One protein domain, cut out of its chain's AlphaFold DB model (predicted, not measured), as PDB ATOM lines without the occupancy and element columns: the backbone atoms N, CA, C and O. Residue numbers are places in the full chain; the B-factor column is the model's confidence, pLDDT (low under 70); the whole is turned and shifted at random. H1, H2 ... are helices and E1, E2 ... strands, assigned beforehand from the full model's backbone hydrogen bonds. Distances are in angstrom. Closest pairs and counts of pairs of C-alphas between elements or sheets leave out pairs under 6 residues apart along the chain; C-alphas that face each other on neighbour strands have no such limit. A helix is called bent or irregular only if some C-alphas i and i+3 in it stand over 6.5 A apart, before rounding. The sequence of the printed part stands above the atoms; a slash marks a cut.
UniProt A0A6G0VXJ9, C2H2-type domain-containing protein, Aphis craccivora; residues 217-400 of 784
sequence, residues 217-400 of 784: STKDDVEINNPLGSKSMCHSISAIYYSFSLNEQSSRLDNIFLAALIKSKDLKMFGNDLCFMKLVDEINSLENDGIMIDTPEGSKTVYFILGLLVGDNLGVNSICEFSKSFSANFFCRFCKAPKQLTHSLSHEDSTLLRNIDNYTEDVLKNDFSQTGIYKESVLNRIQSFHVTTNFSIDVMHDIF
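What this domain is: This is residues 217 to 400 of the 784 residues of the protein "C2H2-type domain-containing protein" of Aphis craccivora (UniProt A0A6G0VXJ9). A twisted, antiparallel three-stranded sheet, E1 E2 E3, is covered on one face by the long, sharply kinked helix H1, making two layers, that is, a helix on one face of a sheet. At one end of the longest axis lies the small hairpin E4 and E5, and towards the other end lies a region rich in loops with the short helices H3, H4 and H5, while H2 sits near the middle. The printed part has 184 residues, with seven named helices and five named strands in the order E1 E2 E3 H1 E4 E5 H2 H3 H4 H5 H6 H7; its class is mixed, helices and strands, and under half of its residues, 87, are in named elements. The sheet order E1 - E2 - E3 is a meander, each strand the antiparallel neighbour of the one before. The whole is compact, with a radius of gyration of the C-alphas of 18.4 A and spans of 59 by 47 by 35 A.

Where its parts are: E1 holds residues 219 to 223 and is 12.4 A long, beginning at C-alpha 219 (95.038, 267.340, 286.353). E2 holds residues 236 to 243 and is 22.5 A long. E3 holds residues 256 to 263, is 19.7 A long, and bends by 60 degrees at residue 259. H1, residues 264 to 288, is 30.1 A from its first C-alpha to its last, at (116.375, 275.428, 294.692). It is irregular, with the C-alphas of Met 269 and Asn 272 9.4 A apart, and it has a kink of 105 degrees near residue 271. E4 is residues 291 to 293 and E5 residues 300 to 302. H2 is residues 313 to 319, 10.3 A long; H3 is residues 339 to 342. H4, residues 356 to 365, is 14.3 A long. H5 is residues 368 to 371, H6 residues 378 to 381 and H7 residues 395 to 400, ending at C-alpha 400 (89.282, 247.464, 286.533).

How they stand to each other: E2 is the inner strand of the sheet, which is only just strongly twisted, with C-alphas up to 4.5 A off its best plane. In the hairpin E1 and E2, N 220 and O 239 are 2.9 A apart, within hydrogen-bond range. In the hairpin E2 and E3, N 238 and O 262 are 2.8 A apart, also within range. H1 is on the sheet at a height over the sheet of 6.8 A, over E3 and slantwise to the strands, at 36 degrees to E3 on the local plane. The closest C-alphas of E3 and H1 are those of Ile 262 and Cys 275, 7.3 A apart. H2 only grazes the sheet with its residues 315 to 319. H1 and H2 are close but not clearly touching, the C-alphas of Asn 272 and Ile 319 being closest at 6.6 A. H6 touches H1, with residues 272 to 280 of H1 alone; the C-alphas of Asp 273 and Val 378 are closest, at 5.3 A. H1 and E5 are near each other, with 5 pairs of C-alphas within 10 A. In the antiparallel hairpin E4 and E5, N 302 and O 291 are 2.8 A apart, within hydrogen-bond range. H4 and H5 are close but not clearly touching, the C-alphas of Asp 362 and Thr 371 being closest at 5.9 A. H3 and H7 touch no helix, and H2 and H7 are only just apart, at 8.3 A. Every O i to N i+4 pair is within hydrogen-bond range in H2 and H7, 16 of 21 in H1 and 5 of 6 in H4, and H3, H5 and H6 are too short for such a pair.

The domain as a whole: The two C-alphas farthest apart are those of Pro 296 and Gln 340, at 59.6 A. The printed part has no cut. The links E1 to E2, E2 to E3, H2 to H3, H3 to H4 and H6 to H7 are long. The mean pLDDT of the printed part is 73.2, and 64 residues are under 70, among them residues 217 to 266 and 393 to 400.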
ATOM      1  N   SER A 217      99.366 265.025 292.734       32.41
ATOM      2  CA  SER A 217      98.144 264.447 292.181       32.41
ATOM      3  C   SER A 217      97.525 265.306 291.084       32.41
ATOM      4  O   SER A 217      97.216 266.459 291.339       32.41
ATOM      5  N   THR A 218      97.270 264.671 289.940       34.16
ATOM      6  CA  THR A 218      96.151 264.901 289.007       34.16
ATOM      7  C   THR A 218      95.925 266.307 288.430       34.16
ATOM      8  O   THR A 218      95.803 267.327 289.107       34.16
ATOM      9  N   LYS A 219      95.758 266.312 287.103       30.11
ATOM     10  CA  LYS A 219      95.038 267.340 286.353       30.11
ATOM     11  C   LYS A 219      93.666 266.779 285.990       30.11
ATOM     12  O   LYS A 219      93.594 265.970 285.068       30.11
ATOM     13  N   ASP A 220      92.608 267.258 286.626       30.06
ATOM     14  CA  ASP A 220      91.232 266.940 286.230       30.06
ATOM     15  C   ASP A 220      90.665 268.059 285.349       30.06
ATOM     16  O   ASP A 220      90.733 269.236 285.703       30.06
ATOM     17  N   ASP A 221      90.096 267.724 284.188       29.75
ATOM     18  CA  ASP A 221      89.349 268.686 283.364       29.75
ATOM     19  C   ASP A 221      87.918 268.818 283.911       29.75
ATOM     20  O   ASP A 221      86.972 268.207 283.419       29.75
ATOM     21  N   VAL A 222      87.764 269.638 284.953       28.66
ATOM     22  CA  VAL A 222      86.476 269.950 285.580       28.66
ATOM     23  C   VAL A 222      85.586 270.700 284.587       28.66
ATOM     24  O   VAL A 222      85.842 271.855 284.232       28.66
ATOM     25  N   GLU A 223      84.507 270.060 284.139       28.00
ATOM     26  CA  GLU A 223      83.479 270.724 283.342       28.00
ATOM     27  C   GLU A 223      82.481 271.463 284.246       28.00
ATOM     28  O   GLU A 223      81.794 270.874 285.074       28.00
ATOM     29  N   ILE A 224      82.410 272.788 284.087       25.44
ATOM     30  CA  ILE A 224      81.606 273.683 284.941       25.44
ATOM     31  C   ILE A 224      80.142 273.796 284.462       25.44
ATOM     32  O   ILE A 224      79.284 274.315 285.174       25.44
ATOM     33  N   ASN A 225      79.835 273.297 283.262       25.75
ATOM     34  CA  ASN A 225      78.508 273.354 282.647       25.75
ATOM     35  C   ASN A 225      77.851 271.967 282.585       25.75
ATOM     36  O   ASN A 225      78.523 270.945 282.608       25.75
ATOM     37  N   ASN A 226      76.526 271.939 282.418       29.36
ATOM     38  CA  ASN A 226      75.797 270.712 282.091       29.36
ATOM     39  C   ASN A 226      76.349 270.103 280.774       29.36
ATOM     40  O   ASN A 226      76.281 270.791 279.746       29.36
ATOM     41  N   PRO A 227      76.844 268.846 280.770       29.08
ATOM     42  CA  PRO A 227      77.529 268.240 279.621       29.08
ATOM     43  C   PRO A 227      76.636 268.058 278.380       29.08
ATOM     44  O   PRO A 227      77.144 267.925 277.266       29.08
ATOM     45  N   LEU A 228      75.307 268.105 278.538       28.38
ATOM     46  CA  LEU A 228      74.331 267.997 277.443       28.38
ATOM     47  C   LEU A 228      73.787 269.355 276.956       28.38
ATOM     48  O   LEU A 228      72.953 269.399 276.052       28.38
ATOM     49  N   GLY A 229      74.220 270.475 277.544       27.66
ATOM     50  CA  GLY A 229      73.791 271.816 277.134       27.66
ATOM     51  C   GLY A 229      74.602 272.385 275.965       27.66
ATOM     52  O   GLY A 229      75.756 272.025 275.763       27.66
ATOM     53  N   SER A 230      74.069 273.394 275.266       28.31
ATOM     54  CA  SER A 230      74.743 274.130 274.169       28.31
ATOM     55  C   SER A 230      75.976 274.963 274.587       28.31
ATOM     56  O   SER A 230      76.422 275.851 273.859       28.31
ATOM     57  N   LYS A 231      76.527 274.697 275.777       29.50
ATOM     58  CA  LYS A 231      77.750 275.286 276.337       29.50
ATOM     59  C   LYS A 231      78.695 274.234 276.945       29.50
ATOM     60  O   LYS A 231      79.648 274.631 277.625       29.50
ATOM     61  N   SER A 232      78.464 272.936 276.722       28.94
ATOM     62  CA  SER A 232      79.469 271.910 277.022       28.94
ATOM     63  C   SER A 232      80.722 272.099 276.155       28.94
ATOM     64  O   SER A 232      80.692 272.796 275.134       28.94
ATOM     65  N   MET A 233      81.873 271.637 276.646       35.84
ATOM     66  CA  MET A 233      83.247 271.981 276.235       35.84
ATOM     67  C   MET A 233      83.609 273.481 276.186       35.84
ATOM     68  O   MET A 233      84.784 273.825 276.044       35.84
ATOM     69  N   CYS A 234      82.652 274.401 276.314       35.28
ATOM     70  CA  CYS A 234      82.878 275.833 276.120       35.28
ATOM     71  C   CYS A 234      83.530 276.504 277.351       35.28
ATOM     72  O   CYS A 234      84.134 277.571 277.233       35.28
ATOM     73  N   HIS A 235      83.447 275.858 278.523       40.97
ATOM     74  CA  HIS A 235      83.974 276.343 279.808       40.97
ATOM     75  C   HIS A 235      84.635 275.243 280.673       40.97
ATOM     76  O   HIS A 235      84.615 275.346 281.898       40.97
ATOM     77  N   SER A 236      85.214 274.190 280.082       47.22
ATOM     78  CA  SER A 236      85.997 273.219 280.864       47.22
ATOM     79  C   SER A 236      87.284 273.848 281.419       47.22
ATOM     80  O   SER A 236      87.915 274.699 280.773       47.22
ATOM     81  N   ILE A 237      87.652 273.461 282.643       46.81
ATOM     82  CA  ILE A 237      88.826 273.959 283.366       46.81
ATOM     83  C   ILE A 237      89.663 272.785 283.862       46.81
ATOM     84  O   ILE A 237      89.251 272.033 284.734       46.81
ATOM     85  N   SER A 238      90.883 272.699 283.350       56.19
ATOM     86  CA  SER A 238      91.957 271.891 283.906       56.19
ATOM     87  C   SER A 238      92.342 272.401 285.298       56.19
ATOM     88  O   SER A 238      92.981 273.451 285.429       56.19
ATOM     89  N   ALA A 239      91.962 271.658 286.331       55.34
ATOM     90  CA  ALA A 239      92.379 271.858 287.707       55.34
ATOM     91  C   ALA A 239      93.592 270.973 288.004       55.34
ATOM     92  O   ALA A 239      93.496 269.753 287.920       55.34
ATOM     93  N   ILE A 240      94.735 271.586 288.319       61.69
ATOM     94  CA  ILE A 240      95.942 270.879 288.763       61.69
ATOM     95  C   ILE A 240      95.972 270.914 290.282       61.69
ATOM     96  O   ILE A 240      95.951 272.002 290.871       61.69
ATOM     97  N   TYR A 241      96.083 269.747 290.902       66.50
ATOM     98  CA  TYR A 241      96.227 269.618 292.343       66.50
ATOM     99  C   TYR A 241      97.666 269.259 292.741       66.50
ATOM    100  O   TYR A 241      98.552 269.026 291.918       66.50
ATOM    101  N   TYR A 242      97.918 269.255 294.043       63.75
ATOM    102  CA  TYR A 242      99.096 268.672 294.661       63.75
ATOM    103  C   TYR A 242      98.720 268.112 296.028       63.75
ATOM    104  O   TYR A 242      97.861 268.642 296.727       63.75
ATOM    105  N   SER A 243      99.364 267.025 296.426       61.69
ATOM    106  CA  SER A 243      99.204 266.456 297.758       61.69
ATOM    107  C   SER A 243     100.558 265.980 298.261       61.69
ATOM    108  O   SER A 243     101.469 265.685 297.487       61.69
ATOM    109  N   PHE A 244     100.714 265.942 299.581       62.62
ATOM    110  CA  PHE A 244     101.932 265.447 300.211       62.62
ATOM    111  C   PHE A 244     101.671 264.032 300.734       62.62
ATOM    112  O   PHE A 244     100.711 263.809 301.474       62.62
ATOM    113  N   SER A 245     102.525 263.068 300.384       50.97
ATOM    114  CA  SER A 245     102.342 261.631 300.672       50.97
ATOM    115  C   SER A 245     102.650 261.277 302.141       50.97
ATOM    116  O   SER A 245     103.509 260.447 302.470       50.97
ATOM    117  N   LEU A 246     102.003 261.979 303.076       45.03
ATOM    118  CA  LEU A 246     102.504 262.150 304.437       45.03
ATOM    119  C   LEU A 246     101.846 261.293 305.527       45.03
ATOM    120  O   LEU A 246     102.515 261.110 306.538       45.03
ATOM    121  N   ASN A 247     100.690 260.646 305.340       41.16
ATOM    122  CA  ASN A 247     100.072 259.806 306.391       41.16
ATOM    123  C   ASN A 247      99.121 258.718 305.852       41.16
ATOM    124  O   ASN A 247      98.776 258.734 304.681       41.16
ATOM    125  N   GLU A 248      98.655 257.821 306.734       37.94
ATOM    126  CA  GLU A 248      97.640 256.761 306.500       37.94
ATOM    127  C   GLU A 248      96.216 257.311 306.219       37.94
ATOM    128  O   GLU A 248      95.217 256.745 306.659       37.94
ATOM    129  N   GLN A 249      96.119 258.520 305.651       44.94
ATOM    130  CA  GLN A 249      94.877 259.287 305.553       44.94
ATOM    131  C   GLN A 249      94.905 260.329 304.386       44.94
ATOM    132  O   GLN A 249      94.383 261.430 304.522       44.94
ATOM    133  N   SER A 250      95.516 260.013 303.230       39.06
ATOM    134  CA  SER A 250      95.862 260.964 302.138       39.06
ATOM    135  C   SER A 250      94.891 261.254 300.955       39.06
ATOM    136  O   SER A 250      95.278 262.040 300.096       39.06
ATOM    137  N   SER A 251      93.665 260.719 300.865       45.66
ATOM    138  CA  SER A 251      92.641 261.155 299.874       45.66
ATOM    139  C   SER A 251      91.836 262.352 300.351       45.66
ATOM    140  O   SER A 251      91.062 262.948 299.601       45.66
ATOM    141  N   ARG A 252      91.925 262.633 301.647       48.12
ATOM    142  CA  ARG A 252      91.046 263.585 302.291       48.12
ATOM    143  C   ARG A 252      91.282 264.991 301.718       48.12
ATOM    144  O   ARG A 252      92.416 265.441 301.611       48.12
ATOM    145  N   LEU A 253      90.195 265.642 301.313       49.38
ATOM    146  CA  LEU A 253      90.141 266.770 300.371       49.38
ATOM    147  C   LEU A 253      91.020 267.990 300.732       49.38
ATOM    148  O   LEU A 253      91.821 268.384 299.903       49.38
ATOM    149  N   ASP A 254      90.989 268.537 301.952       53.34
ATOM    150  CA  ASP A 254      91.937 269.562 302.453       53.34
ATOM    151  C   ASP A 254      93.436 269.138 302.437       53.34
ATOM    152  O   ASP A 254      94.280 269.956 302.783       53.34
ATOM    153  N   ASN A 255      93.792 267.893 302.078       54.62
ATOM    154  CA  ASN A 255      95.177 267.476 301.775       54.62
ATOM    155  C   ASN A 255      95.459 267.330 300.265       54.62
ATOM    156  O   ASN A 255      96.592 267.033 299.877       54.62
ATOM    157  N   ILE A 256      94.439 267.522 299.428       56.91
ATOM    158  CA  ILE A 256      94.511 267.679 297.977       56.91
ATOM    159  C   ILE A 256      94.396 269.183 297.708       56.91
ATOM    160  O   ILE A 256      93.317 269.754 297.560       56.91
ATOM    161  N   PHE A 257      95.541 269.848 297.714       57.22
ATOM    162  CA  PHE A 257      95.652 271.291 297.560       57.22
ATOM    163  C   PHE A 257      95.576 271.679 296.080       57.22
ATOM    164  O   PHE A 257      96.047 270.955 295.209       57.22
ATOM    165  N   LEU A 258      94.996 272.837 295.774       62.22
ATOM    166  CA  LEU A 258      94.874 273.341 294.406       62.22
ATOM    167  C   LEU A 258      96.136 274.124 294.007       62.22
ATOM    168  O   LEU A 258      96.439 275.140 294.629       62.22
ATOM    169  N   ALA A 259      96.843 273.687 292.960       57.31
ATOM    170  CA  ALA A 259      97.987 274.410 292.392       57.31
ATOM    171  C   ALA A 259      97.560 275.428 291.323       57.31
ATOM    172  O   ALA A 259      98.047 276.559 291.313       57.31
ATOM    173  N   ALA A 260      96.666 275.040 290.405       56.47
ATOM    174  CA  ALA A 260      96.253 275.895 289.290       56.47
ATOM    175  C   ALA A 260      94.851 275.558 288.757       56.47
ATOM    176  O   ALA A 260      94.429 274.405 288.770       56.47
ATOM    177  N   LEU A 261      94.166 276.570 288.211       60.16
ATOM    178  CA  LEU A 261      92.946 276.435 287.407       60.16
ATOM    179  C   LEU A 261      93.187 277.095 286.049       60.16
ATOM    180  O   LEU A 261      93.418 278.304 285.982       60.16
ATOM    181  N   ILE A 262      93.142 276.320 284.967       61.88
ATOM    182  CA  ILE A 262      93.443 276.791 283.608       61.88
ATOM    183  C   ILE A 262      92.330 276.320 282.676       61.88
ATOM    184  O   ILE A 262      92.005 275.139 282.641       61.88
ATOM    185  N   LYS A 263      91.721 277.216 281.893       61.06
ATOM    186  CA  LYS A 263      90.648 276.813 280.968       61.06
ATOM    187  C   LYS A 263      91.224 275.919 279.875       61.06
ATOM    188  O   LYS A 263      92.229 276.274 279.258       61.06
ATOM    189  N   SER A 264      90.547 274.828 279.533       65.81
ATOM    190  CA  SER A 264      91.016 273.909 278.485       65.81
ATOM    191  C   SER A 264      91.041 274.577 277.100       65.81
ATOM    192  O   SER A 264      91.792 274.164 276.219       65.81
ATOM    193  N   LYS A 265      90.269 275.660 276.906       65.44
ATOM    194  CA  LYS A 265      90.385 276.563 275.746       65.44
ATOM    195  C   LYS A 265      91.725 277.306 275.711       65.44
ATOM    196  O   LYS A 265      92.313 277.423 274.642       65.44
ATOM    197  N   ASP A 266      92.195 277.790 276.857       66.06
ATOM    198  CA  ASP A 266      93.430 278.566 276.951       66.06
ATOM    199  C   ASP A 266      94.640 277.630 276.746       66.06
ATOM    200  O   ASP A 266      95.524 277.952 275.958       66.06
ATOM    201  N   LEU A 267      94.605 276.399 277.282       70.19
ATOM    202  CA  LEU A 267      95.579 275.342 276.944       70.19
ATOM    203  C   LEU A 267      95.607 275.002 275.444       70.19
ATOM    204  O   LEU A 267      96.682 274.869 274.864       70.19
ATOM    205  N   LYS A 268      94.442 274.907 274.788       74.94
ATOM    206  CA  LYS A 268      94.348 274.692 273.329       74.94
ATOM    207  C   LYS A 268      94.852 275.886 272.503       74.94
ATOM    208  O   LYS A 268      95.238 275.689 271.355       74.94
ATOM    209  N   MET A 269      94.826 277.104 273.052       77.88
ATOM    210  CA  MET A 269      95.179 278.345 272.347       77.88
ATOM    211  C   MET A 269      96.640 278.775 272.555       77.88
ATOM    212  O   MET A 269      97.257 279.283 271.621       77.88
ATOM    213  N   PHE A 270      97.185 278.584 273.757       78.56
ATOM    214  CA  PHE A 270      98.520 279.049 274.155       78.56
ATOM    215  C   PHE A 270      99.525 277.904 274.383       78.56
ATOM    216  O   PHE A 270     100.730 278.148 274.431       78.56
ATOM    217  N   GLY A 271      99.047 276.658 274.469       82.31
ATOM    218  CA  GLY A 271      99.867 275.467 274.687       82.31
ATOM    219  C   GLY A 271     100.356 275.305 276.128       82.31
ATOM    220  O   GLY A 271     100.300 276.228 276.943       82.31
ATOM    221  N   ASN A 272     100.872 274.111 276.431       84.69
ATOM    222  CA  ASN A 272     101.325 273.744 277.775       84.69
ATOM    223  C   ASN A 272     102.379 274.719 278.318       84.69
ATOM    224  O   ASN A 272     102.298 275.112 279.474       84.69
ATOM    225  N   ASP A 273     103.321 275.154 277.478       87.19
ATOM    226  CA  ASP A 273     104.413 276.064 277.834       87.19
ATOM    227  C   ASP A 273     103.896 277.319 278.541       87.19
ATOM    228  O   ASP A 273     104.144 277.502 279.727       87.19
ATOM    229  N   LEU A 274     103.132 278.165 277.844       83.12
ATOM    230  CA  LEU A 274     102.657 279.441 278.388       83.12
ATOM    231  C   LEU A 274     101.693 279.253 279.568       83.12
ATOM    232  O   LEU A 274     101.646 280.103 280.455       83.12
ATOM    233  N   CYS A 275     100.949 278.147 279.600       77.88
ATOM    234  CA  CYS A 275     100.031 277.829 280.690       77.88
ATOM    235  C   CYS A 275     100.724 277.272 281.947       77.88
ATOM    236  O   CYS A 275     100.202 277.469 283.044       77.88
ATOM    237  N   PHE A 276     101.874 276.601 281.817       81.12
ATOM    238  CA  PHE A 276     102.566 275.940 282.930       81.12
ATOM    239  C   PHE A 276     103.923 276.555 283.302       81.12
ATOM    240  O   PHE A 276     104.400 276.214 284.380       81.12
ATOM    241  N   MET A 277     104.523 277.470 282.512       84.06
ATOM    242  CA  MET A 277     105.806 278.131 282.856       84.06
ATOM    243  C   MET A 277     105.810 278.596 284.310       84.06
ATOM    244  O   MET A 277     106.680 278.203 285.070       84.06
ATOM    245  N   LYS A 278     104.777 279.340 284.731       79.62
ATOM    246  CA  LYS A 278     104.735 279.865 286.097       79.62
ATOM    247  C   LYS A 278     104.677 278.755 287.157       79.62
ATOM    248  O   LYS A 278     105.309 278.889 288.192       79.62
ATOM    249  N   LEU A 279     103.970 277.650 286.911       79.25
ATOM    250  CA  LEU A 279     103.959 276.511 287.839       79.25
ATOM    251  C   LEU A 279     105.336 275.823 287.897       79.25
ATOM    252  O   LEU A 279     105.780 275.434 288.971       79.25
ATOM    253  N   VAL A 280     106.027 275.719 286.761       85.50
ATOM    254  CA  VAL A 280     107.401 275.201 286.661       85.50
ATOM    255  C   VAL A 280     108.405 276.113 287.377       85.50
ATOM    256  O   VAL A 280     109.269 275.611 288.091       85.50
ATOM    257  N   ASP A 281     108.272 277.431 287.239       86.19
ATOM    258  CA  ASP A 281     109.113 278.426 287.914       86.19
ATOM    259  C   ASP A 281     108.918 278.372 289.442       86.19
ATOM    260  O   ASP A 281     109.894 278.362 290.190       86.19
ATOM    261  N   GLU A 282     107.671 278.262 289.917       83.19
ATOM    262  CA  GLU A 282     107.357 278.115 291.348       83.19
ATOM    263  C   GLU A 282     107.861 276.761 291.896       83.19
ATOM    264  O   GLU A 282     108.427 276.724 292.984       83.19
ATOM    265  N   ILE A 283     107.757 275.653 291.144       80.81
ATOM    266  CA  ILE A 283     108.343 274.359 291.555       80.81
ATOM    267  C   ILE A 283     109.877 274.441 291.616       80.81
ATOM    268  O   ILE A 283     110.465 273.990 292.595       80.81
ATOM    269  N   ASN A 284     110.536 275.057 290.629       87.62
ATOM    270  CA  ASN A 284     111.992 275.242 290.640       87.62
ATOM    271  C   ASN A 284     112.472 276.153 291.779       87.62
ATOM    272  O   ASN A 284     113.542 275.905 292.336       87.62
ATOM    273  N   SER A 285     111.690 277.173 292.139       86.06
ATOM    274  CA  SER A 285     111.899 278.002 293.334       86.06
ATOM    275  C   SER A 285     111.800 277.152 294.606       86.06
ATOM    276  O   SER A 285     112.721 277.132 295.421       86.06
ATOM    277  N   LEU A 286     110.745 276.342 294.741       82.25
ATOM    278  CA  LEU A 286     110.567 275.425 295.871       82.25
ATOM    279  C   LEU A 286     111.642 274.320 295.946       82.25
ATOM    280  O   LEU A 286     111.922 273.836 297.045       82.25
ATOM    281  N   GLU A 287     112.261 273.943 294.825       84.56
ATOM    282  CA  GLU A 287     113.377 272.990 294.773       84.56
ATOM    283  C   GLU A 287     114.726 273.634 295.140       84.56
ATOM    284  O   GLU A 287     115.475 273.061 295.933       84.56
ATOM    285  N   ASN A 288     115.048 274.806 294.578       87.44
ATOM    286  CA  ASN A 288     116.375 275.428 294.692       87.44
ATOM    287  C   ASN A 288     116.502 276.400 295.871       87.44
ATOM    288  O   ASN A 288     117.491 276.348 296.601       87.44
ATOM    289  N   ASP A 289     115.517 277.279 296.050       87.56
ATOM    290  CA  ASP A 289     115.490 278.281 297.121       87.56
ATOM    291  C   ASP A 289     114.744 277.749 298.353       87.56
ATOM    292  O   ASP A 289     115.141 278.017 299.488       87.56
ATOM    293  N   GLY A 290     113.694 276.952 298.127       79.88
ATOM    294  CA  GLY A 290     112.848 276.347 299.153       79.88
ATOM    295  C   GLY A 290     112.039 277.355 299.975       79.88
ATOM    296  O   GLY A 290     112.136 278.572 299.824       79.88
ATOM    297  N   ILE A 291     111.224 276.846 300.899       79.25
ATOM    298  CA  ILE A 291     110.535 277.689 301.883       79.25
ATOM    299  C   ILE A 291     111.366 277.698 303.162       79.25
ATOM    300  O   ILE A 291     111.473 276.670 303.831       79.25
ATOM    301  N   MET A 292     111.915 278.851 303.551       80.06
ATOM    302  CA  MET A 292     112.383 279.044 304.926       80.06
ATOM    303  C   MET A 292     111.182 279.021 305.869       80.06
ATOM    304  O   MET A 292     110.474 280.012 306.034       80.06
ATOM    305  N   ILE A 293     110.943 277.863 306.476       80.81
ATOM    306  CA  ILE A 293     109.999 277.728 307.575       80.81
ATOM    307  C   ILE A 293     110.764 278.095 308.840       80.81
ATOM    308  O   ILE A 293     111.691 277.384 309.239       80.81
ATOM    309  N   ASP A 294     110.357 279.182 309.495       71.56
ATOM    310  CA  ASP A 294     110.790 279.493 310.855       71.56
ATOM    311  C   ASP A 294     110.201 278.468 311.822       71.56
ATOM    312  O   ASP A 294     109.180 278.666 312.476       71.56
ATOM    313  N   THR A 295     110.856 277.308 311.861       75.12
ATOM    314  CA  THR A 295     110.611 276.315 312.890       75.12
ATOM    315  C   THR A 295     111.323 276.726 314.173       75.12
ATOM    316  O   THR A 295     112.409 277.310 314.138       75.12
ATOM    317  N   PRO A 296     110.815 276.270 315.315       63.78
ATOM    318  CA  PRO A 296     111.493 276.309 316.593       63.78
ATOM    319  C   PRO A 296     112.974 276.001 316.692       63.78
ATOM    320  O   PRO A 296     113.634 276.415 317.644       63.78
ATOM    321  N   GLU A 297     113.480 275.127 315.831       72.56
ATOM    322  CA  GLU A 297     114.820 274.563 315.965       72.56
ATOM    323  C   GLU A 297     115.903 275.467 315.358       72.56
ATOM    324  O   GLU A 297     117.054 275.045 315.199       72.56
ATOM    325  N   GLY A 298     115.514 276.707 315.052       66.56
ATOM    326  CA  GLY A 298     116.120 277.582 314.066       66.56
ATOM    327  C   GLY A 298     115.331 277.517 312.757       66.56
ATOM    328  O   GLY A 298     114.694 276.503 312.454       66.56
ATOM    329  N   SER A 299     115.413 278.593 311.974       77.12
ATOM    330  CA  SER A 299     114.862 278.630 310.620       77.12
ATOM    331  C   SER A 299     115.376 277.460 309.784       77.12
ATOM    332  O   SER A 299     116.556 277.093 309.861       77.12
ATOM    333  N   LYS A 300     114.485 276.845 309.008       79.38
ATOM    334  CA  LYS A 300     114.784 275.694 308.158       79.38
ATOM    335  C   LYS A 300     114.194 275.902 306.785       79.38
ATOM    336  O   LYS A 300     112.983 275.814 306.603       79.38
ATOM    337  N   THR A 301     115.075 276.067 305.812       81.69
ATOM    338  CA  THR A 301     114.724 275.898 304.411       81.69
ATOM    339  C   THR A 301     114.266 274.460 304.175       81.69
ATOM    340  O   THR A 301     115.041 273.510 304.321       81.69
ATOM    341  N   VAL A 302     112.981 274.301 303.875       80.62
ATOM    342  CA  VAL A 302     112.374 273.062 303.401       80.62
ATOM    343  C   VAL A 302     112.266 273.181 301.889       80.62
ATOM    344  O   VAL A 302     111.518 274.009 301.377       80.62
ATOM    345  N   TYR A 303     113.048 272.362 301.199       81.06
ATOM    346  CA  TYR A 303     113.014 272.220 299.750       81.06
ATOM    347  C   TYR A 303     111.993 271.141 299.379       81.06
ATOM    348  O   TYR A 303     111.863 270.140 300.094       81.06
ATOM    349  N   PHE A 304     111.282 271.338 298.274       76.31
ATOM    350  CA  PHE A 304     110.253 270.433 297.768       76.31
ATOM    351  C   PHE A 304     110.632 269.987 296.357       76.31
ATOM    352  O   PHE A 304     111.012 270.810 295.534       76.31
ATOM    353  N   ILE A 305     110.508 268.690 296.080       77.69
ATOM    354  CA  ILE A 305     110.784 268.104 294.763       77.69
ATOM    355  C   ILE A 305     109.486 267.614 294.119       77.69
ATOM    356  O   ILE A 305     108.601 267.094 294.807       77.69
ATOM    357  N   LEU A 306     109.373 267.723 292.794       76.50
ATOM    358  CA  LEU A 306     108.298 267.061 292.054       76.50
ATOM    359  C   LEU A 306     108.638 265.570 291.921       76.50
ATOM    360  O   LEU A 306     109.382 265.176 291.028       76.50
ATOM    361  N   GLY A 307     108.107 264.741 292.824       70.44
ATOM    362  CA  GLY A 307     108.413 263.306 292.840       70.44
ATOM    363  C   GLY A 307     107.696 262.483 291.756       70.44
ATOM    364  O   GLY A 307     108.322 261.636 291.126       70.44
ATOM    365  N   LEU A 308     106.407 262.745 291.508       70.75
ATOM    366  CA  LEU A 308     105.603 262.162 290.420       70.75
ATOM    367  C   LEU A 308     104.489 263.133 290.015       70.75
ATOM    368  O   LEU A 308     103.890 263.747 290.894       70.75
ATOM    369  N   LEU A 309     104.158 263.190 288.725       73.81
ATOM    370  CA  LEU A 309     102.950 263.805 288.167       73.81
ATOM    371  C   LEU A 309     101.931 262.701 287.854       73.81
ATOM    372  O   LEU A 309     102.130 261.923 286.927       73.81
ATOM    373  N   VAL A 310     100.841 262.631 288.611       68.25
ATOM    374  CA  VAL A 310      99.812 261.585 288.467       68.25
ATOM    375  C   VAL A 310      98.658 262.061 287.584       68.25
ATOM    376  O   VAL A 310      98.414 263.259 287.467       68.25
ATOM    377  N   GLY A 311      97.912 261.125 287.010       65.69
ATOM    378  CA  GLY A 311      96.659 261.352 286.300       65.69
ATOM    379  C   GLY A 311      96.207 260.082 285.593       65.69
ATOM    380  O   GLY A 311      96.915 259.071 285.628       65.69
ATOM    381  N   ASP A 312      95.067 260.168 284.917       64.31
ATOM    382  CA  ASP A 312      94.691 259.205 283.890       64.31
ATOM    383  C   ASP A 312      95.738 259.197 282.754       64.31
ATOM    384  O   ASP A 312      96.539 260.130 282.581       64.31
ATOM    385  N   ASN A 313      95.737 258.148 281.934       76.12
ATOM    386  CA  ASN A 313      96.745 258.011 280.887       76.12
ATOM    387  C   ASN A 313      96.677 259.098 279.803       76.12
ATOM    388  O   ASN A 313      97.718 259.429 279.226       76.12
ATOM    389  N   LEU A 314      95.503 259.667 279.521       76.56
ATOM    390  CA  LEU A 314      95.335 260.717 278.517       76.56
ATOM    391  C   LEU A 314      95.700 262.091 279.093       76.56
ATOM    392  O   LEU A 314      96.383 262.863 278.414       76.56
ATOM    393  N   GLY A 315      95.332 262.387 280.340       74.56
ATOM    394  CA  GLY A 315      95.721 263.594 281.067       74.56
ATOM    395  C   GLY A 315      97.234 263.712 281.242       74.56
ATOM    396  O   GLY A 315      97.807 264.728 280.839       74.56
ATOM    397  N   VAL A 316      97.908 262.665 281.740       76.31
ATOM    398  CA  VAL A 316      99.379 262.664 281.907       76.31
ATOM    399  C   VAL A 316     100.086 262.814 280.561       76.31
ATOM    400  O   VAL A 316     100.951 263.682 280.421       76.31
ATOM    401  N   ASN A 317      99.694 262.038 279.543       87.31
ATOM    402  CA  ASN A 317     100.251 262.189 278.196       87.31
ATOM    403  C   ASN A 317     100.058 263.621 277.658       87.31
ATOM    404  O   ASN A 317     100.974 264.178 277.051       87.31
ATOM    405  N   SER A 318      98.892 264.228 277.911       84.75
ATOM    406  CA  SER A 318      98.554 265.573 277.433       84.75
ATOM    407  C   SER A 318      99.413 266.675 278.046       84.75
ATOM    408  O   SER A 318      99.727 267.629 277.335       84.75
ATOM    409  N   ILE A 319      99.795 266.566 279.323       82.00
ATOM    410  CA  ILE A 319     100.675 267.534 280.009       82.00
ATOM    411  C   ILE A 319     102.129 267.350 279.560       82.00
ATOM    412  O   ILE A 319     102.820 268.319 279.236       82.00
ATOM    413  N   CYS A 320     102.582 266.099 279.485       89.50
ATOM    414  CA  CYS A 320     103.953 265.737 279.124       89.50
ATOM    415  C   CYS A 320     104.274 265.886 277.620       89.50
ATOM    416  O   CYS A 320     105.358 265.502 277.194       89.50
ATOM    417  N   GLU A 321     103.351 266.435 276.819       93.50
ATOM    418  CA  GLU A 321     103.452 266.605 275.355       93.50
ATOM    419  C   GLU A 321     103.709 265.296 274.570       93.50
ATOM    420  O   GLU A 321     104.211 265.309 273.445       93.50
ATOM    421  N   PHE A 322     103.282 264.158 275.130       93.31
ATOM    422  CA  PHE A 322     103.170 262.875 274.426       93.31
ATOM    423  C   PHE A 322     101.842 262.775 273.650       93.31
ATOM    424  O   PHE A 322     101.007 263.683 273.675       93.31
ATOM    425  N   SER A 323     101.624 261.653 272.957       91.06
ATOM    426  CA  SER A 323     100.404 261.396 272.189       91.06
ATOM    427  C   SER A 323      99.123 261.561 273.006       91.06
ATOM    428  O   SER A 323      98.852 260.817 273.952       91.06
ATOM    429  N   LYS A 324      98.272 262.471 272.527       85.62
ATOM    430  CA  LYS A 324      96.935 262.790 273.049       85.62
ATOM    431  C   LYS A 324      95.866 261.855 272.453       85.62
ATOM    432  O   LYS A 324      94.716 262.239 272.269       85.62
ATOM    433  N   SER A 325      96.272 260.639 272.072       83.25
ATOM    434  CA  SER A 325      95.414 259.583 271.529       83.25
ATOM    435  C   SER A 325      96.105 258.214 271.563       83.25
ATOM    436  O   SER A 325      97.225 258.058 271.066       83.25
ATOM    437  N   PHE A 326      95.397 257.191 272.047       82.00
ATOM    438  CA  PHE A 326      95.821 255.783 271.987       82.00
ATOM    439  C   PHE A 326      95.636 255.145 270.593       82.00
ATOM    440  O   PHE A 326      96.027 253.999 270.353       82.00
ATOM    441  N   SER A 327      95.088 255.895 269.632       85.31
ATOM    442  CA  SER A 327      95.036 255.500 268.218       85.31
ATOM    443  C   SER A 327      96.316 255.831 267.444       85.31
ATOM    444  O   SER A 327      96.505 255.287 266.359       85.31
ATOM    445  N   ALA A 328      97.203 256.673 267.983       87.50
ATOM    446  CA  ALA A 328      98.471 257.020 267.340       87.50
ATOM    447  C   ALA A 328      99.438 255.825 267.252       87.50
ATOM    448  O   ALA A 328      99.391 254.907 268.072       87.50
ATOM    449  N   ASN A 329     100.368 255.867 266.290       90.81
ATOM    450  CA  ASN A 329     101.361 254.803 266.114       90.81
ATOM    451  C   ASN A 329     102.327 254.688 267.308       90.81
ATOM    452  O   ASN A 329     102.716 253.587 267.664       90.81
ATOM    453  N   PHE A 330     102.670 255.795 267.970       92.88
ATOM    454  CA  PHE A 330     103.561 255.810 269.138       92.88
ATOM    455  C   PHE A 330     102.840 256.428 270.341       92.88
ATOM    456  O   PHE A 330     103.135 257.539 270.770       92.88
ATOM    457  N   PHE A 331     101.829 255.733 270.866       91.56
ATOM    458  CA  PHE A 331     100.972 256.273 271.930       91.56
ATOM    459  C   PHE A 331     101.583 256.218 273.343       91.56
ATOM    460  O   PHE A 331     101.120 256.921 274.242       91.56
ATOM    461  N   CYS A 332     102.595 255.374 273.565       90.62
ATOM    462  CA  CYS A 332     103.154 255.135 274.893       90.62
ATOM    463  C   CYS A 332     104.156 256.227 275.318       90.62
ATOM    464  O   CYS A 332     105.072 256.579 274.566       90.62
ATOM    465  N   ARG A 333     104.025 256.713 276.561       91.62
ATOM    466  CA  ARG A 333     105.001 257.615 277.207       91.62
ATOM    467  C   ARG A 333     106.234 256.900 277.771       91.62
ATOM    468  O   ARG A 333     107.261 257.538 277.956       91.62
ATOM    469  N   PHE A 334     106.148 255.593 278.023       92.19
ATOM    470  CA  PHE A 334     107.244 254.804 278.602       92.19
ATOM    471  C   PHE A 334     108.172 254.200 277.544       92.19
ATOM    472  O   PHE A 334     109.369 254.071 277.784       92.19
ATOM    473  N   CYS A 335     107.656 253.861 276.358       92.00
ATOM    474  CA  CYS A 335     108.439 253.237 275.293       92.00
ATOM    475  C   CYS A 335     108.144 253.811 273.898       92.00
ATOM    476  O   CYS A 335     107.154 254.507 273.663       92.00
ATOM    477  N   LYS A 336     109.045 253.500 272.969       93.44
ATOM    478  CA  LYS A 336     109.079 253.869 271.551       93.44
ATOM    479  C   LYS A 336     108.551 252.735 270.662       93.44
ATOM    480  O   LYS A 336     108.842 252.695 269.473       93.44
ATOM    481  N   ALA A 337     107.813 251.782 271.235       92.06
ATOM    482  CA  ALA A 337     107.229 250.684 270.477       92.06
ATOM    483  C   ALA A 337     106.120 251.212 269.541       92.06
ATOM    484  O   ALA A 337     105.203 251.885 270.020       92.06
ATOM    485  N   PRO A 338     106.165 250.915 268.226       92.06
ATOM    486  CA  PRO A 338     105.068 251.237 267.322       92.06
ATOM    487  C   PRO A 338     103.846 250.371 267.643       92.06
ATOM    488  O   PRO A 338     103.980 249.228 268.089       92.06
ATOM    489  N   LYS A 339     102.644 250.871 267.360       90.31
ATOM    490  CA  LYS A 339     101.375 250.254 267.773       90.31
ATOM    491  C   LYS A 339     101.247 248.802 267.302       90.31
ATOM    492  O   LYS A 339     100.884 247.930 268.087       90.31
ATOM    493  N   GLN A 340     101.663 248.520 266.068       89.19
ATOM    494  CA  GLN A 340     101.685 247.162 265.515       89.19
ATOM    495  C   GLN A 340     102.562 246.182 266.322       89.19
ATOM    496  O   GLN A 340     102.232 245.003 266.388       89.19
ATOM    497  N   LEU A 341     103.642 246.660 266.952       87.25
ATOM    498  CA  LEU A 341     104.490 245.864 267.845       87.25
ATOM    499  C   LEU A 341     103.891 245.762 269.258       87.25
ATOM    500  O   LEU A 341     103.984 244.711 269.883       87.25
ATOM    501  N   THR A 342     103.208 246.803 269.753       84.81
ATOM    502  CA  THR A 342     102.515 246.731 271.059       84.81
ATOM    503  C   THR A 342     101.426 245.657 271.104       84.81
ATOM    504  O   THR A 342     101.162 245.120 272.171       84.81
ATOM    505  N   HIS A 343     100.859 245.266 269.956       82.81
ATOM    506  CA  HIS A 343      99.900 244.159 269.865       82.81
ATOM    507  C   HIS A 343     100.504 242.770 270.184       82.81
ATOM    508  O   HIS A 343      99.751 241.810 270.330       82.81
ATOM    509  N   SER A 344     101.835 242.630 270.259       82.06
ATOM    510  CA  SER A 344     102.522 241.364 270.574       82.06
ATOM    511  C   SER A 344     103.624 241.476 271.642       82.06
ATOM    512  O   SER A 344     104.242 240.468 271.994       82.06
ATOM    513  N   LEU A 345     103.852 242.670 272.205       75.25
ATOM    514  CA  LEU A 345     104.763 242.880 273.334       75.25
ATOM    515  C   LEU A 345     104.149 242.350 274.637       75.25
ATOM    516  O   LEU A 345     103.421 243.045 275.335       75.25
ATOM    517  N   SER A 346     104.494 241.110 274.979       73.88
ATOM    518  CA  SER A 346     104.137 240.460 276.251       73.88
ATOM    519  C   SER A 346     105.053 240.829 277.427       73.88
ATOM    520  O   SER A 346     104.796 240.427 278.558       73.88
ATOM    521  N   HIS A 347     106.145 241.551 277.159       66.19
ATOM    522  CA  HIS A 347     107.182 241.933 278.115       66.19
ATOM    523  C   HIS A 347     107.701 243.337 277.770       66.19
ATOM    524  O   HIS A 347     107.646 243.752 276.611       66.19
ATOM    525  N   GLU A 348     108.239 244.057 278.756       74.38
ATOM    526  CA  GLU A 348     108.894 245.349 278.529       74.38
ATOM    527  C   GLU A 348     110.217 245.165 277.769       74.38
ATOM    528  O   GLU A 348     111.158 244.541 278.265       74.38
ATOM    529  N   ASP A 349     110.303 245.724 276.561       80.44
ATOM    530  CA  ASP A 349     111.552 245.761 275.801       80.44
ATOM    531  C   ASP A 349     112.403 246.961 276.238       80.44
ATOM    532  O   ASP A 349     112.184 248.102 275.823       80.44
ATOM    533  N   SER A 350     113.418 246.675 277.055       87.00
ATOM    534  CA  SER A 350     114.398 247.657 277.536       87.00
ATOM    535  C   SER A 350     115.116 248.450 276.432       87.00
ATOM    536  O   SER A 350     115.585 249.555 276.697       87.00
ATOM    537  N   THR A 351     115.189 247.936 275.196       90.25
ATOM    538  CA  THR A 351     115.795 248.646 274.054       90.25
ATOM    539  C   THR A 351     114.857 249.686 273.440       90.25
ATOM    540  O   THR A 351     115.315 250.631 272.797       90.25
ATOM    541  N   LEU A 352     113.548 249.548 273.677       90.56
ATOM    542  CA  LEU A 352     112.510 250.469 273.221       90.56
ATOM    543  C   LEU A 352     112.098 251.478 274.301       90.56
ATOM    544  O   LEU A 352     111.300 252.362 274.005       90.56
ATOM    545  N   LEU A 353     112.594 251.379 275.536       91.81
ATOM    546  CA  LEU A 353     112.268 252.337 276.598       91.81
ATOM    547  C   LEU A 353     112.688 253.769 276.236       91.81
ATOM    548  O   LEU A 353     113.745 254.004 275.644       91.81
ATOM    549  N   ARG A 354     111.863 254.746 276.626       93.88
ATOM    550  CA  ARG A 354     112.219 256.163 276.538       93.88
ATOM    551  C   ARG A 354     113.167 256.517 277.677       93.88
ATOM    552  O   ARG A 354     112.887 256.243 278.841       93.88
ATOM    553  N   ASN A 355     114.273 257.160 277.339       94.00
ATOM    554  CA  ASN A 355     115.218 257.745 278.283       94.00
ATOM    555  C   ASN A 355     115.506 259.196 277.867       94.00
ATOM    556  O   ASN A 355     114.984 259.652 276.853       94.00
ATOM    557  N   ILE A 356     116.288 259.933 278.659       95.44
ATOM    558  CA  ILE A 356     116.542 261.359 278.403       95.44
ATOM    559  C   ILE A 356     117.178 261.541 277.015       95.44
ATOM    560  O   ILE A 356     116.631 262.265 276.189       95.44
ATOM    561  N   ASP A 357     118.247 260.797 276.716       96.38
ATOM    562  CA  ASP A 357     118.988 260.906 275.453       96.38
ATOM    563  C   ASP A 357     118.095 260.640 274.225       96.38
ATOM    564  O   ASP A 357     118.023 261.447 273.296       96.38
ATOM    565  N   ASN A 358     117.356 259.525 274.231       95.69
ATOM    566  CA  ASN A 358     116.537 259.097 273.095       95.69
ATOM    567  C   ASN A 358     115.180 259.820 273.000       95.69
ATOM    568  O   ASN A 358     114.517 259.718 271.961       95.69
ATOM    569  N   TYR A 359     114.784 260.553 274.047       97.06
ATOM    570  CA  TYR A 359     113.712 261.547 274.025       97.06
ATOM    571  C   TYR A 359     114.212 262.853 273.401       97.06
ATOM    572  O   TYR A 359     113.572 263.352 272.479       97.06
ATOM    573  N   THR A 360     115.388 263.356 273.801       96.75
ATOM    574  CA  THR A 360     116.008 264.541 273.184       96.75
ATOM    575  C   THR A 360     116.249 264.333 271.686       96.75
ATOM    576  O   THR A 360     115.924 265.213 270.890       96.75
ATOM    577  N   GLU A 361     116.725 263.158 271.260       96.75
ATOM    578  CA  GLU A 361     116.809 262.817 269.831       96.75
ATOM    579  C   GLU A 361     115.455 262.889 269.107       96.75
ATOM    580  O   GLU A 361     115.394 263.316 267.955       96.75
ATOM    581  N   ASP A 362     114.376 262.422 269.736       96.31
ATOM    582  CA  ASP A 362     113.041 262.392 269.130       96.31
ATOM    583  C   ASP A 362     112.413 263.786 269.052       96.31
ATOM    584  O   ASP A 362     111.836 264.144 268.024       96.31
ATOM    585  N   VAL A 363     112.597 264.604 270.087       96.31
ATOM    586  CA  VAL A 363     112.245 266.029 270.074       96.31
ATOM    587  C   VAL A 363     112.985 266.751 268.943       96.31
ATOM    588  O   VAL A 363     112.365 267.500 268.190       96.31
ATOM    589  N   LEU A 364     114.282 266.481 268.758       95.88
ATOM    590  CA  LEU A 364     115.083 267.067 267.675       95.88
ATOM    591  C   LEU A 364     114.667 266.591 266.272       95.88
ATOM    592  O   LEU A 364     114.864 267.333 265.309       95.88
ATOM    593  N   LYS A 365     114.064 265.399 266.132       94.19
ATOM    594  CA  LYS A 365     113.450 264.943 264.865       94.19
ATOM    595  C   LYS A 365     112.180 265.731 264.527       94.19
ATOM    596  O   LYS A 365     111.861 265.855 263.347       94.19
ATOM    597  N   ASN A 366     111.480 266.262 265.535       92.31
ATOM    598  CA  ASN A 366     110.278 267.095 265.398       92.31
ATOM    599  C   ASN A 366     109.177 266.468 264.505       92.31
ATOM    600  O   ASN A 366     108.472 267.163 263.773       92.31
ATOM    601  N   ASP A 367     109.039 265.139 264.557       94.25
ATOM    602  CA  ASP A 367     108.037 264.372 263.812       94.25
ATOM    603  C   ASP A 367     107.192 263.530 264.774       94.25
ATOM    604  O   ASP A 367     107.584 262.443 265.214       94.25
ATOM    605  N   PHE A 368     105.993 264.024 265.082       92.81
ATOM    606  CA  PHE A 368     105.022 263.330 265.927       92.81
ATOM    607  C   PHE A 368     104.636 261.941 265.387       92.81
ATOM    608  O   PHE A 368     104.404 261.019 266.172       92.81
ATOM    609  N   SER A 369     104.591 261.753 264.063       92.75
ATOM    610  CA  SER A 369     104.158 260.492 263.442       92.75
ATOM    611  C   SER A 369     105.161 259.351 263.639       92.75
ATOM    612  O   SER A 369     104.758 258.187 263.713       92.75
ATOM    613  N   GLN A 370     106.446 259.692 263.790       91.62
ATOM    614  CA  GLN A 370     107.550 258.755 264.022       91.62
ATOM    615  C   GLN A 370     107.989 258.650 265.492       91.62
ATOM    616  O   GLN A 370     108.736 257.737 265.831       91.62
ATOM    617  N   THR A 371     107.551 259.562 266.368       94.06
ATOM    618  CA  THR A 371     108.041 259.638 267.762       94.06
ATOM    619  C   THR A 371     106.948 259.555 268.825       94.06
ATOM    620  O   THR A 371     107.209 259.080 269.935       94.06
ATOM    621  N   GLY A 372     105.727 260.011 268.529       93.69
ATOM    622  CA  GLY A 372     104.655 260.164 269.518       93.69
ATOM    623  C   GLY A 372     104.829 261.343 270.480       93.69
ATOM    624  O   GLY A 372     104.115 261.413 271.480       93.69
ATOM    625  N   ILE A 373     105.775 262.245 270.205       95.94
ATOM    626  CA  ILE A 373     106.066 263.450 270.992       95.94
ATOM    627  C   ILE A 373     105.694 264.672 270.145       95.94
ATOM    628  O   ILE A 373     106.053 264.743 268.972       95.94
ATOM    629  N   TYR A 374     104.945 265.621 270.710       92.00
ATOM    630  CA  TYR A 374     104.580 266.859 270.010       92.00
ATOM    631  C   TYR A 374     105.721 267.879 269.999       92.00
ATOM    632  O   TYR A 374     105.860 268.612 269.024       92.00
ATOM    633  N   LYS A 375     106.487 267.951 271.095       93.56
ATOM    634  CA  LYS A 375     107.656 268.819 271.313       93.56
ATOM    635  C   LYS A 375     108.303 268.502 272.670       93.56
ATOM    636  O   LYS A 375     107.773 267.698 273.436       93.56
ATOM    637  N   GLU A 376     109.398 269.194 272.977       95.94
ATOM    638  CA  GLU A 376     109.973 269.285 274.323       95.94
ATOM    639  C   GLU A 376     108.905 269.672 275.361       95.94
ATOM    640  O   GLU A 376     108.186 270.658 275.173       95.94
ATOM    641  N   SER A 377     108.800 268.928 276.466       95.00
ATOM    642  CA  SER A 377     107.867 269.280 277.536       95.00
ATOM    643  C   SER A 377     108.434 270.399 278.404       95.00
ATOM    644  O   SER A 377     109.536 270.293 278.939       95.00
ATOM    645  N   VAL A 378     107.636 271.441 278.649       93.06
ATOM    646  CA  VAL A 378     107.972 272.507 279.608       93.06
ATOM    647  C   VAL A 378     108.316 271.974 281.008       93.06
ATOM    648  O   VAL A 378     109.115 272.593 281.709       93.06
ATOM    649  N   LEU A 379     107.791 270.803 281.397       89.50
ATOM    650  CA  LEU A 379     108.090 270.179 282.689       89.50
ATOM    651  C   LEU A 379     109.526 269.652 282.811       89.50
ATOM    652  O   LEU A 379     110.021 269.564 283.928       89.50
ATOM    653  N   ASN A 380     110.230 269.376 281.707       95.12
ATOM    654  CA  ASN A 380     111.644 268.963 281.735       95.12
ATOM    655  C   ASN A 380     112.597 270.099 282.157       95.12
ATOM    656  O   ASN A 380     113.805 269.903 282.260       95.12
ATOM    657  N   ARG A 381     112.059 271.302 282.396       93.88
ATOM    658  CA  ARG A 381     112.769 272.410 283.042       93.88
ATOM    659  C   ARG A 381     112.738 272.327 284.570       93.88
ATOM    660  O   ARG A 381     113.422 273.127 285.198       93.88
ATOM    661  N   ILE A 382     111.934 271.440 285.161       88.44
ATOM    662  CA  ILE A 382     111.930 271.187 286.607       88.44
ATOM    663  C   ILE A 382     113.171 270.360 286.938       88.44
ATOM    664  O   ILE A 382     113.360 269.272 286.400       88.44
ATOM    665  N   GLN A 383     114.029 270.877 287.807       84.19
ATOM    666  CA  GLN A 383     115.396 270.379 287.942       84.19
ATOM    667  C   GLN A 383     115.491 268.943 288.504       84.19
ATOM    668  O   GLN A 383     116.391 268.200 288.102       84.19
ATOM    669  N   SER A 384     114.536 268.500 289.331       83.94
ATOM    670  CA  SER A 384     114.444 267.114 289.817       83.94
ATOM    671  C   SER A 384     113.636 266.155 288.926       83.94
ATOM    672  O   SER A 384     113.432 265.008 289.334       83.94
ATOM    673  N   PHE A 385     113.101 266.587 287.777       87.31
ATOM    674  CA  PHE A 385     112.052 265.852 287.055       87.31
ATOM    675  C   PHE A 385     112.264 265.808 285.533       87.31
ATOM    676  O   PHE A 385     112.566 266.806 284.888       87.31
ATOM    677  N   HIS A 386     112.000 264.645 284.933       93.75
ATOM    678  CA  HIS A 386     111.910 264.479 283.483       93.75
ATOM    679  C   HIS A 386     110.681 263.637 283.121       93.75
ATOM    680  O   HIS A 386     110.352 262.667 283.812       93.75
ATOM    681  N   VAL A 387     110.004 263.945 282.013       90.81
ATOM    682  CA  VAL A 387     108.762 263.249 281.621       90.81
ATOM    683  C   VAL A 387     108.960 261.753 281.350       90.81
ATOM    684  O   VAL A 387     108.026 260.976 281.535       90.81
ATOM    685  N   THR A 388     110.171 261.324 280.974       91.94
ATOM    686  CA  THR A 388     110.513 259.896 280.793       91.94
ATOM    687  C   THR A 388     110.786 259.154 282.104       91.94
ATOM    688  O   THR A 388     110.890 257.933 282.086       91.94
ATOM    689  N   THR A 389     110.930 259.856 283.233       85.94
ATOM    690  CA  THR A 389     111.116 259.253 284.567       85.94
ATOM    691  C   THR A 389     109.856 259.345 285.433       85.94
ATOM    692  O   THR A 389     109.892 259.024 286.619       85.94
ATOM    693  N   ASN A 390     108.728 259.776 284.859       83.88
ATOM    694  CA  ASN A 390     107.456 259.905 285.561       83.88
ATOM    695  C   ASN A 390     106.659 258.585 285.559       83.88
ATOM    696  O   ASN A 390     105.756 258.378 284.744       83.88
ATOM    697  N   PHE A 391     106.990 257.685 286.484       80.00
ATOM    698  CA  PHE A 391     106.406 256.340 286.581       80.00
ATOM    699  C   PHE A 391     105.050 256.306 287.317       80.00
ATOM    700  O   PHE A 391     104.862 255.574 288.288       80.00
ATOM    701  N   SER A 392     104.091 257.114 286.856       71.62
ATOM    702  CA  SER A 392     102.695 257.122 287.320       71.62
ATOM    703  C   SER A 392     101.781 256.320 286.385       71.62
ATOM    704  O   SER A 392     101.852 256.502 285.168       71.62
ATOM    705  N   ILE A 393     100.891 255.497 286.941       67.31
ATOM    706  CA  ILE A 393      99.858 254.696 286.251       67.31
ATOM    707  C   ILE A 393      98.617 254.680 287.167       67.31
ATOM    708  O   ILE A 393      98.791 254.769 288.390       67.31
ATOM    709  N   ASP A 394      97.402 254.581 286.619       61.56
ATOM    710  CA  ASP A 394      96.170 254.431 287.406       61.56
ATOM    711  C   ASP A 394      95.530 253.054 287.192       61.56
ATOM    712  O   ASP A 394      95.045 252.721 286.117       61.56
ATOM    713  N   VAL A 395      95.515 252.255 288.258       56.47
ATOM    714  CA  VAL A 395      95.046 250.867 288.244       56.47
ATOM    715  C   VAL A 395      93.523 250.771 288.078       56.47
ATOM    716  O   VAL A 395      93.051 249.742 287.602       56.47
ATOM    717  N   MET A 396      92.747 251.806 288.426       54.41
ATOM    718  CA  MET A 396      91.292 251.786 288.195       54.41
ATOM    719  C   MET A 396      90.996 251.766 286.692       54.41
ATOM    720  O   MET A 396      90.465 250.776 286.186       54.41
ATOM    721  N   HIS A 397      91.462 252.795 285.981       57.38
ATOM    722  CA  HIS A 397      91.332 252.921 284.529       57.38
ATOM    723  C   HIS A 397      92.055 251.796 283.756       57.38
ATOM    724  O   HIS A 397      91.534 251.289 282.766       57.38
ATOM    725  N   ASP A 398      93.241 251.356 284.200       62.66
ATOM    726  CA  ASP A 398      94.068 250.424 283.413       62.66
ATOM    727  C   ASP A 398      93.820 248.926 283.675       62.66
ATOM    728  O   ASP A 398      94.307 248.096 282.906       62.66
ATOM    729  N   ILE A 399      93.105 248.550 284.747       60.78
ATOM    730  CA  ILE A 399      92.838 247.136 285.096       60.78
ATOM    731  C   ILE A 399      91.358 246.860 285.378       60.78
ATOM    732  O   ILE A 399      90.859 245.814 284.964       60.78
ATOM    733  N   PHE A 400      90.646 247.752 286.074       56.06
ATOM    734  CA  PHE A 400      89.282 247.464 286.533       56.06
ATOM    735  C   PHE A 400      88.195 247.887 285.533       56.06
ATOM    736  O   PHE A 400      87.225 247.150 285.376       56.06
TER     737      PHE A 400